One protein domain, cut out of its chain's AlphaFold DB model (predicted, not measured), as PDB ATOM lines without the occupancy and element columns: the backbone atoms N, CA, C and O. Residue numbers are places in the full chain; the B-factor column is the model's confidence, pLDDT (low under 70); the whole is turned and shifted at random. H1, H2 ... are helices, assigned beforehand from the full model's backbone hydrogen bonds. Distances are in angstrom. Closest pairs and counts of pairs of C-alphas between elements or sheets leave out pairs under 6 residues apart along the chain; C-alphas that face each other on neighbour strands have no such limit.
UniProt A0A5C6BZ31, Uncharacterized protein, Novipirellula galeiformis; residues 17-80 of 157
ATOM      1  N   SER A  17     196.786 200.652 263.146       51.28
ATOM      2  CA  SER A  17     197.506 200.055 262.014       51.28
ATOM      3  C   SER A  17     198.883 199.521 262.420       51.28
ATOM      4  O   SER A  17     199.281 198.458 261.961       51.28
ATOM      5  N   GLN A  18     199.581 200.205 263.332       46.81
ATOM      6  CA  GLN A  18     200.904 199.772 263.802       46.81
ATOM      7  C   GLN A  18     200.843 198.482 264.631       46.81
ATOM      8  O   GLN A  18     201.722 197.630 264.527       46.81
ATOM      9  N   TRP A  19     199.785 198.309 265.430       46.50
ATOM     10  CA  TRP A  19     199.589 197.087 266.217       46.50
ATOM     11  C   TRP A  19     199.236 195.880 265.347       46.50
ATOM     12  O   TRP A  19     199.590 194.754 265.697       46.50
ATOM     13  N   ALA A  20     198.563 196.109 264.214       59.97
ATOM     14  CA  ALA A  20     198.287 195.054 263.252       59.97
ATOM     15  C   ALA A  20     199.603 194.493 262.691       59.97
ATOM     16  O   ALA A  20     199.824 193.288 262.789       59.97
ATOM     17  N   ASP A  21     200.519 195.345 262.228       65.69
ATOM     18  CA  ASP A  21     201.782 194.901 261.623       65.69
ATOM     19  C   ASP A  21     202.672 194.111 262.601       65.69
ATOM     20  O   ASP A  21     203.125 193.017 262.266       65.69
ATOM     21  N   GLU A  22     202.850 194.585 263.844       71.06
ATOM     22  CA  GLU A  22     203.658 193.870 264.850       71.06
ATOM     23  C   GLU A  22     203.087 192.491 265.207       71.06
ATOM     24  O   GLU A  22     203.831 191.532 265.446       71.06
ATOM     25  N   SER A  23     201.760 192.381 265.272       75.12
ATOM     26  CA  SER A  23     201.097 191.119 265.596       75.12
ATOM     27  C   SER A  23     201.258 190.087 264.477       75.12
ATOM     28  O   SER A  23     201.534 188.919 264.751       75.12
ATOM     29  N   TRP A  24     201.216 190.525 263.218       82.44
ATOM     30  CA  TRP A  24     201.429 189.659 262.063       82.44
ATOM     31  C   TRP A  24     202.880 189.213 261.915       82.44
ATOM     32  O   TRP A  24     203.121 188.060 261.562       82.44
ATOM     33  N   THR A  25     203.854 190.054 262.273       84.56
ATOM     34  CA  THR A  25     205.260 189.626 262.347       84.56
ATOM     35  C   THR A  25     205.440 188.477 263.343       84.56
ATOM     36  O   THR A  25     206.168 187.528 263.056       84.56
ATOM     37  N   ARG A  26     204.733 188.502 264.485       84.12
ATOM     38  CA  ARG A  26     204.769 187.390 265.452       84.12
ATOM     39  C   ARG A  26     204.177 186.112 264.867       84.12
ATOM     40  O   ARG A  26     204.809 185.067 264.993       84.12
ATOM     41  N   VAL A  27     203.033 186.199 264.183       86.56
ATOM     42  CA  VAL A  27     202.416 185.050 263.492       86.56
ATOM     43  C   VAL A  27     203.384 184.444 262.475       86.56
ATOM     44  O   VAL A  27     203.657 183.249 262.533       86.56
ATOM     45  N   LYS A  28     203.975 185.267 261.601       87.75
ATOM     46  CA  LYS A  28     204.944 184.818 260.589       87.75
ATOM     47  C   LYS A  28     206.174 184.161 261.226       87.75
ATOM     48  O   LYS A  28     206.572 183.078 260.809       87.75
ATOM     49  N   SER A  29     206.712 184.740 262.303       88.12
ATOM     50  CA  SER A  29     207.838 184.141 263.036       88.12
ATOM     51  C   SER A  29     207.493 182.789 263.678       88.12
ATOM     52  O   SER A  29     208.300 181.863 263.635       88.12
ATOM     53  N   ALA A  30     206.279 182.645 264.218       87.44
ATOM     54  CA  ALA A  30     205.809 181.399 264.814       87.44
ATOM     55  C   ALA A  30     205.593 180.308 263.755       87.44
ATOM     56  O   ALA A  30     205.937 179.151 263.988       87.44
ATOM     57  N   ILE A  31     205.097 180.686 262.573       89.06
ATOM     58  CA  ILE A  31     204.953 179.799 261.413       89.06
ATOM     59  C   ILE A  31     206.316 179.254 260.979       89.06
ATOM     60  O   ILE A  31     206.480 178.040 260.900       89.06
ATOM     61  N   VAL A  32     207.312 180.121 260.773       91.31
ATOM     62  CA  VAL A  32     208.667 179.700 260.368       91.31
ATOM     63  C   VAL A  32     209.324 178.832 261.449       91.31
ATOM     64  O   VAL A  32     209.999 177.849 261.143       91.31
ATOM     65  N   GLN A  33     209.091 179.132 262.731       89.56
ATOM     66  CA  GLN A  33     209.601 178.323 263.839       89.56
ATOM     67  C   GLN A  33     208.945 176.933 263.909       89.56
ATOM     68  O   GLN A  33     209.617 175.953 264.244       89.56
ATOM     69  N   ARG A  34     207.642 176.839 263.621       87.69
ATOM     70  CA  ARG A  34     206.877 175.584 263.655       87.69
ATOM     71  C   ARG A  34     207.132 174.719 262.421       87.69
ATOM     72  O   ARG A  34     207.253 173.502 262.557       87.69
ATOM     73  N   TRP A  35     207.258 175.340 261.250       91.19
ATOM     74  CA  TRP A  35     207.466 174.688 259.959       91.19
ATOM     75  C   TRP A  35     208.725 175.241 259.271       91.19
ATOM     76  O   TRP A  35     208.633 176.025 258.329       91.19
ATOM     77  N   PRO A  36     209.927 174.795 259.690       89.44
ATOM     78  CA  PRO A  36     211.202 175.335 259.200       89.44
ATOM     79  C   PRO A  36     211.524 174.973 257.740       89.44
ATOM     80  O   PRO A  36     212.563 175.372 257.225       89.44
ATOM     81  N   HIS A  37     210.682 174.166 257.091       89.06
ATOM     82  CA  HIS A  37     210.790 173.845 255.667       89.06
ATOM     83  C   HIS A  37     210.097 174.880 254.770       89.06
ATOM     84  O   HIS A  37     210.298 174.834 253.560       89.06
ATOM     85  N   LEU A  38     209.296 175.785 255.343       89.75
ATOM     86  CA  LEU A  38     208.731 176.922 254.624       89.75
ATOM     87  C   LEU A  38     209.812 177.992 254.441       89.75
ATOM     88  O   LEU A  38     210.550 178.294 255.382       89.75
ATOM     89  N   ASP A  39     209.906 178.567 253.241       90.44
ATOM     90  CA  ASP A  39     210.786 179.710 253.004       90.44
ATOM     91  C   ASP A  39     210.193 180.943 253.701       90.44
ATOM     92  O   ASP A  39     209.016 181.275 253.543       90.44
ATOM     93  N   GLU A  40     211.022 181.643 254.472       87.94
ATOM     94  CA  GLU A  40     210.649 182.888 255.144       87.94
ATOM     95  C   GLU A  40     210.137 183.925 254.132       87.94
ATOM     96  O   GLU A  40     209.194 184.659 254.419       87.94
ATOM     97  N   ARG A  41     210.683 183.919 252.907       87.19
ATOM     98  CA  ARG A  41     210.248 184.807 251.817       87.19
ATOM     99  C   ARG A  41     208.819 184.541 251.367       87.19
ATOM    100  O   ARG A  41     208.085 185.489 251.079       87.19
ATOM    101  N   ASP A  42     208.430 183.272 251.319       85.38
ATOM    102  CA  ASP A  42     207.084 182.882 250.910       85.38
ATOM    103  C   ASP A  42     206.089 183.324 251.982       85.38
ATOM    104  O   ASP A  42     205.102 183.984 251.664       85.38
ATOM    105  N   VAL A  43     206.424 183.104 253.260       86.00
ATOM    106  CA  VAL A  43     205.622 183.528 254.422       86.00
ATOM    107  C   VAL A  43     205.512 185.058 254.530       86.00
ATOM    108  O   VAL A  43     204.456 185.593 254.885       86.00
ATOM    109  N   GLU A  44     206.569 185.803 254.195       85.88
ATOM    110  CA  GLU A  44     206.538 187.269 254.151       85.88
ATOM    111  C   GLU A  44     205.595 187.805 253.071       85.88
ATOM    112  O   GLU A  44     204.920 188.811 253.316       85.88
ATOM    113  N   SER A  45     205.492 187.119 251.930       85.12
ATOM    114  CA  SER A  45     204.649 187.527 250.800       85.12
ATOM    115  C   SER A  45     203.143 187.354 251.039       85.12
ATOM    116  O   SER A  45     202.340 187.981 250.345       85.12
ATOM    117  N   ILE A  46     202.755 186.556 252.041       82.88
ATOM    118  CA  ILE A  46     201.350 186.266 252.345       82.88
ATOM    119  C   ILE A  46     200.657 187.529 252.883       82.88
ATOM    120  O   ILE A  46     201.213 188.205 253.770       82.88
ATOM    121  N   PRO A  47     199.439 187.844 252.393       81.69
ATOM    122  CA  PRO A  47     198.595 188.878 252.971       81.69
ATOM    123  C   PRO A  47     198.413 188.670 254.476       81.69
ATOM    124  O   PRO A  47     198.320 187.546 254.962       81.69
ATOM    125  N   CYS A  48     198.337 189.765 255.228       81.38
ATOM    126  CA  CYS A  48     198.075 189.750 256.667       81.38
ATOM    127  C   CYS A  48     196.595 189.428 256.968       81.38
ATOM    128  O   CYS A  48     195.881 190.240 257.560       81.38
ATOM    129  N   ASP A  49     196.132 188.267 256.507       81.62
ATOM    130  CA  ASP A  49     194.785 187.742 256.693       81.62
ATOM    131  C   ASP A  49     194.832 186.300 257.213       81.62
ATOM    132  O   ASP A  49     195.657 185.489 256.798       81.62
ATOM    133  N   VAL A  50     193.937 185.989 258.154       82.12
ATOM    134  CA  VAL A  50     193.915 184.686 258.830       82.12
ATOM    135  C   VAL A  50     193.576 183.566 257.847       82.12
ATOM    136  O   VAL A  50     194.179 182.503 257.927       82.12
ATOM    137  N   PHE A  51     192.634 183.794 256.934       80.69
ATOM    138  CA  PHE A  51     192.156 182.761 256.021       80.69
ATOM    139  C   PHE A  51     193.186 182.462 254.935       80.69
ATOM    140  O   PHE A  51     193.438 181.298 254.654       80.69
ATOM    141  N   GLU A  52     193.829 183.497 254.394       84.88
ATOM    142  CA  GLU A  52     194.901 183.349 253.399       84.88
ATOM    143  C   GLU A  52     196.110 182.593 253.979       84.88
ATOM    144  O   GLU A  52     196.702 181.741 253.320       84.88
ATOM    145  N   ILE A  53     196.460 182.861 255.242       86.06
ATOM    146  CA  ILE A  53     197.533 182.138 255.938       86.06
ATOM    147  C   ILE A  53     197.122 180.691 256.239       86.06
ATOM    148  O   ILE A  53     197.944 179.789 256.094       86.06
ATOM    149  N   GLU A  54     195.876 180.450 256.661       86.75
ATOM    150  CA  GLU A  54     195.366 179.093 256.900       86.75
ATOM    151  C   GLU A  54     195.363 178.255 255.606       86.75
ATOM    152  O   GLU A  54     195.791 177.101 255.644       86.75
ATOM    153  N   ASP A  55     194.950 178.831 254.474       85.62
ATOM    154  CA  ASP A  55     194.916 178.152 253.169       85.62
ATOM    155  C   ASP A  55     196.329 177.848 252.651       85.62
ATOM    156  O   ASP A  55     196.631 176.711 252.284       85.62
ATOM    157  N   PHE A  56     197.245 178.820 252.747       87.94
ATOM    158  CA  PHE A  56     198.655 178.607 252.419       87.94
ATOM    159  C   PHE A  56     199.268 177.484 253.263       87.94
ATOM    160  O   PHE A  56     199.924 176.583 252.747       87.94
ATOM    161  N   LEU A  57     199.048 177.489 254.579       87.38
ATOM    162  CA  LEU A  57     199.589 176.434 255.434       87.38
ATOM    163  C   LEU A  57     198.969 175.071 255.119       87.38
ATOM    164  O   LEU A  57     199.673 174.070 255.203       87.38
ATOM    165  N   ALA A  58     197.699 175.011 254.721       88.25
ATOM    166  CA  ALA A  58     197.060 173.762 254.321       88.25
ATOM    167  C   ALA A  58     197.625 173.197 253.004       88.25
ATOM    168  O   ALA A  58     197.674 171.980 252.837       88.25
ATOM    169  N   GLU A  59     198.062 174.057 252.079       87.81
ATOM    170  CA  GLU A  59     198.667 173.638 250.809       87.81
ATOM    171  C   GLU A  59     200.139 173.223 250.970       87.81
ATOM    172  O   GLU A  59     200.582 172.243 250.365       87.81
ATOM    173  N   TYR A  60     200.901 173.944 251.797       86.69
ATOM    174  CA  TYR A  60     202.352 173.764 251.917       86.69
ATOM    175  C   TYR A  60     202.785 172.886 253.093       86.69
ATOM    176  O   TYR A  60     203.945 172.470 253.150       86.69
ATOM    177  N   THR A  61     201.882 172.578 254.025       86.50
ATOM    178  CA  THR A  61     202.166 171.696 255.160       86.50
ATOM    179  C   THR A  61     201.222 170.495 255.169       86.50
ATOM    180  O   THR A  61     200.045 170.606 254.856       86.50
ATOM    181  N   GLU A  62     201.717 169.329 255.592       87.69
ATOM    182  CA  GLU A  62     200.883 168.139 255.842       87.69
ATOM    183  C   GLU A  62     200.188 168.189 257.225       87.69
ATOM    184  O   GLU A  62     199.749 167.163 257.751       87.69
ATOM    185  N   ALA A  63     200.139 169.365 257.862       84.88
ATOM    186  CA  ALA A  63     199.556 169.538 259.188       84.88
ATOM    187  C   ALA A  63     198.022 169.487 259.130       84.88
ATOM    188  O   ALA A  63     197.400 169.785 258.110       84.88
ATOM    189  N   SER A  64     197.386 169.114 260.245       87.19
ATOM    190  CA  SER A  64     195.924 169.108 260.297       87.19
ATOM    191  C   SER A  64     195.376 170.536 260.352       87.19
ATOM    192  O   SER A  64     196.010 171.443 260.899       87.19
ATOM    193  N   ALA A  65     194.166 170.741 259.828       80.00
ATOM    194  CA  ALA A  65     193.506 172.046 259.858       80.00
ATOM    195  C   ALA A  65     193.360 172.584 261.296       80.00
ATOM    196  O   ALA A  65     193.443 173.788 261.523       80.00
ATOM    197  N   GLU A  66     193.190 171.701 262.284       77.12
ATOM    198  CA  GLU A  66     193.134 172.070 263.699       77.12
ATOM    199  C   GLU A  66     194.480 172.582 264.220       77.12
ATOM    200  O   GLU A  66     194.511 173.547 264.986       77.12
ATOM    201  N   GLU A  67     195.589 171.964 263.808       80.69
ATOM    202  CA  GLU A  67     196.934 172.400 264.189       80.69
ATOM    203  C   GLU A  67     197.266 173.761 263.569       80.69
ATOM    204  O   GLU A  67     197.714 174.666 264.275       80.69
ATOM    205  N   ILE A  68     196.964 173.933 262.280       83.81
ATOM    206  CA  ILE A  68     197.142 175.193 261.551       83.81
ATOM    207  C   ILE A  68     196.334 176.310 262.223       83.81
ATOM    208  O   ILE A  68     196.889 177.346 262.595       83.81
ATOM    209  N   GLN A  69     195.043 176.077 262.476       81.81
ATOM    210  CA  GLN A  69     194.185 177.043 263.164       81.81
ATOM    211  C   GLN A  69     194.667 177.349 264.580       81.81
ATOM    212  O   GLN A  69     194.531 178.487 265.023       81.81
ATOM    213  N   SER A  70     195.208 176.369 265.309       80.25
ATOM    214  CA  SER A  70     195.744 176.598 266.653       80.25
ATOM    215  C   SER A  70     196.918 177.570 266.609       80.25
ATOM    216  O   SER A  70     196.899 178.559 267.332       80.25
ATOM    217  N   VAL A  71     197.896 177.337 265.730       82.19
ATOM    218  CA  VAL A  71     199.095 178.184 265.615       82.19
ATOM    219  C   VAL A  71     198.728 179.588 265.139       82.19
ATOM    220  O   VAL A  71     199.168 180.583 265.717       82.19
ATOM    221  N   VAL A  72     197.871 179.689 264.122       82.19
ATOM    222  CA  VAL A  72     197.461 180.989 263.584       82.19
ATOM    223  C   VAL A  72     196.627 181.756 264.612       82.19
ATOM    224  O   VAL A  72     196.874 182.937 264.821       82.19
ATOM    225  N   ARG A  73     195.688 181.118 265.323       73.88
ATOM    226  CA  ARG A  73     194.821 181.799 266.308       73.88
ATOM    227  C   ARG A  73     195.492 182.090 267.644       73.88
ATOM    228  O   ARG A  73     195.049 183.008 268.329       73.88
ATOM    229  N   GLU A  74     196.503 181.321 268.027       79.12
ATOM    230  CA  GLU A  74     197.300 181.582 269.229       79.12
ATOM    231  C   GLU A  74     198.099 182.882 269.087       79.12
ATOM    232  O   GLU A  74     198.215 183.653 270.040       79.12
ATOM    233  N   HIS A  75     198.608 183.145 267.881       73.12
ATOM    234  CA  HIS A  75     199.469 184.292 267.611       73.12
ATOM    235  C   HIS A  75     198.763 185.456 266.909       73.12
ATOM    236  O   HIS A  75     199.247 186.587 266.999       73.12
ATOM    237  N   ALA A  76     197.631 185.221 266.237       66.81
ATOM    238  CA  ALA A  76     196.863 186.287 265.610       66.81
ATOM    239  C   ALA A  76     196.254 187.211 266.678       66.81
ATOM    240  O   ALA A  76     195.730 186.736 267.693       66.81
ATOM    241  N   PRO A  77     196.276 188.539 266.457       60.75
ATOM    242  CA  PRO A  77     195.601 189.479 267.340       60.75
ATOM    243  C   PRO A  77     194.119 189.103 267.379       60.75
ATOM    244  O   PRO A  77     193.463 189.022 266.339       60.75
ATOM    245  N   SER A  78     193.601 188.812 268.572       51.97
ATOM    246  CA  SER A  78     192.249 188.285 268.740       51.97
ATOM    247  C   SER A  78     191.236 189.167 267.995       51.97
ATOM    248  O   SER A  78     191.064 190.342 268.336       51.97
ATOM    249  N   PRO A  79     190.545 188.648 266.960       49.72
ATOM    250  CA  PRO A  79     189.498 189.421 266.330       49.72
ATOM    251  C   PRO A  79     188.411 189.597 267.381       49.72
ATOM    252  O   PRO A  79     187.885 188.620 267.922       49.72
ATOM    253  N   SER A  80     188.087 190.855 267.687       46.28
ATOM    254  CA  SER A  80     186.938 191.208 268.511       46.28
ATOM    255  C   SER A  80     185.758 190.336 268.081       46.28
ATOM    256  O   SER A  80     185.362 190.362 266.912       46.28
TER     257      SER A  80
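This is residues 17 to 80 of the 157 residues of an uncharacterized protein of Novipirellula galeiformis (UniProt A0A5C6BZ31). The longest helix, H1, has two shorter helices packed at different places on its later part, H2 and H4, and a third short helix, H3, packs on H4, close to H1. The chain goes from H1 to H2, on to H3, and comes back to H1 with H4, so that the four helices make a small cluster, crossed rather than side by side. The printed part has 64 residues with four named helices, in the order H1, H2, H3, H4, and no named strand, and its class is all helix. It is compact, with a radius of gyration of the C-alphas of 10.9 A, and the C-alphas span 32 by 24 by 17 A.

H1, residues 17 to 34, touches H4, residues 65 to 75, with residues 23 to 31 alone. The closest C-alphas of the two are those of Val 27 and His 75, 5.1 A apart. Their lines stand at a steep tilt of 46 degrees, opposite ways. H1 touches H2, residues 40 to 45, with residues 28 to 32 alone, and the closest C-alphas are those of Lys 28 and Val 43, 6.3 A apart. These two form a helical hairpin, opposite ways, with a tilt of 37 degrees that is only just steep. H3, residues 50 to 60, touches H4 at a steep tilt of 47 degrees, opposite ways, with the closest C-alphas, those of Glu 54 and Ile 68, 6.3 A apart. H1 and H3 are near each other, with 6 pairs of C-alphas within 10 A. H2 and H4 are apart, and H2 and H3 are only just apart, their closest C-alphas 8.3 A from each other. The helix packing is mostly crossed: of the 3 pairs that touch, 0 are at a shallow tilt. In H1, H2, H3 and H4 every O i to N i+4 pair is within hydrogen-bond range.

H1 begins at C-alpha 17, at (197.506, 200.055, 262.014), ends at C-alpha 34, at (206.877, 175.584, 263.655), and is 26.3 A long from first to last C-alpha. H2 is 8.7 A long, H3 15.4 A and H4 15.7 A. H4 ends at C-alpha 75, at (199.469, 184.292, 267.611).

The C-alphas farthest apart are those of Ser 17 and Glu 62, at 32.7 A. The printed part has no cut, and the links H1 to H2, H2 to H3 and H3 to H4 are tight. The mean pLDDT of the printed part is 79.8, and the model's confidence is under 70 at residues 17 to 21 and 76 to 80.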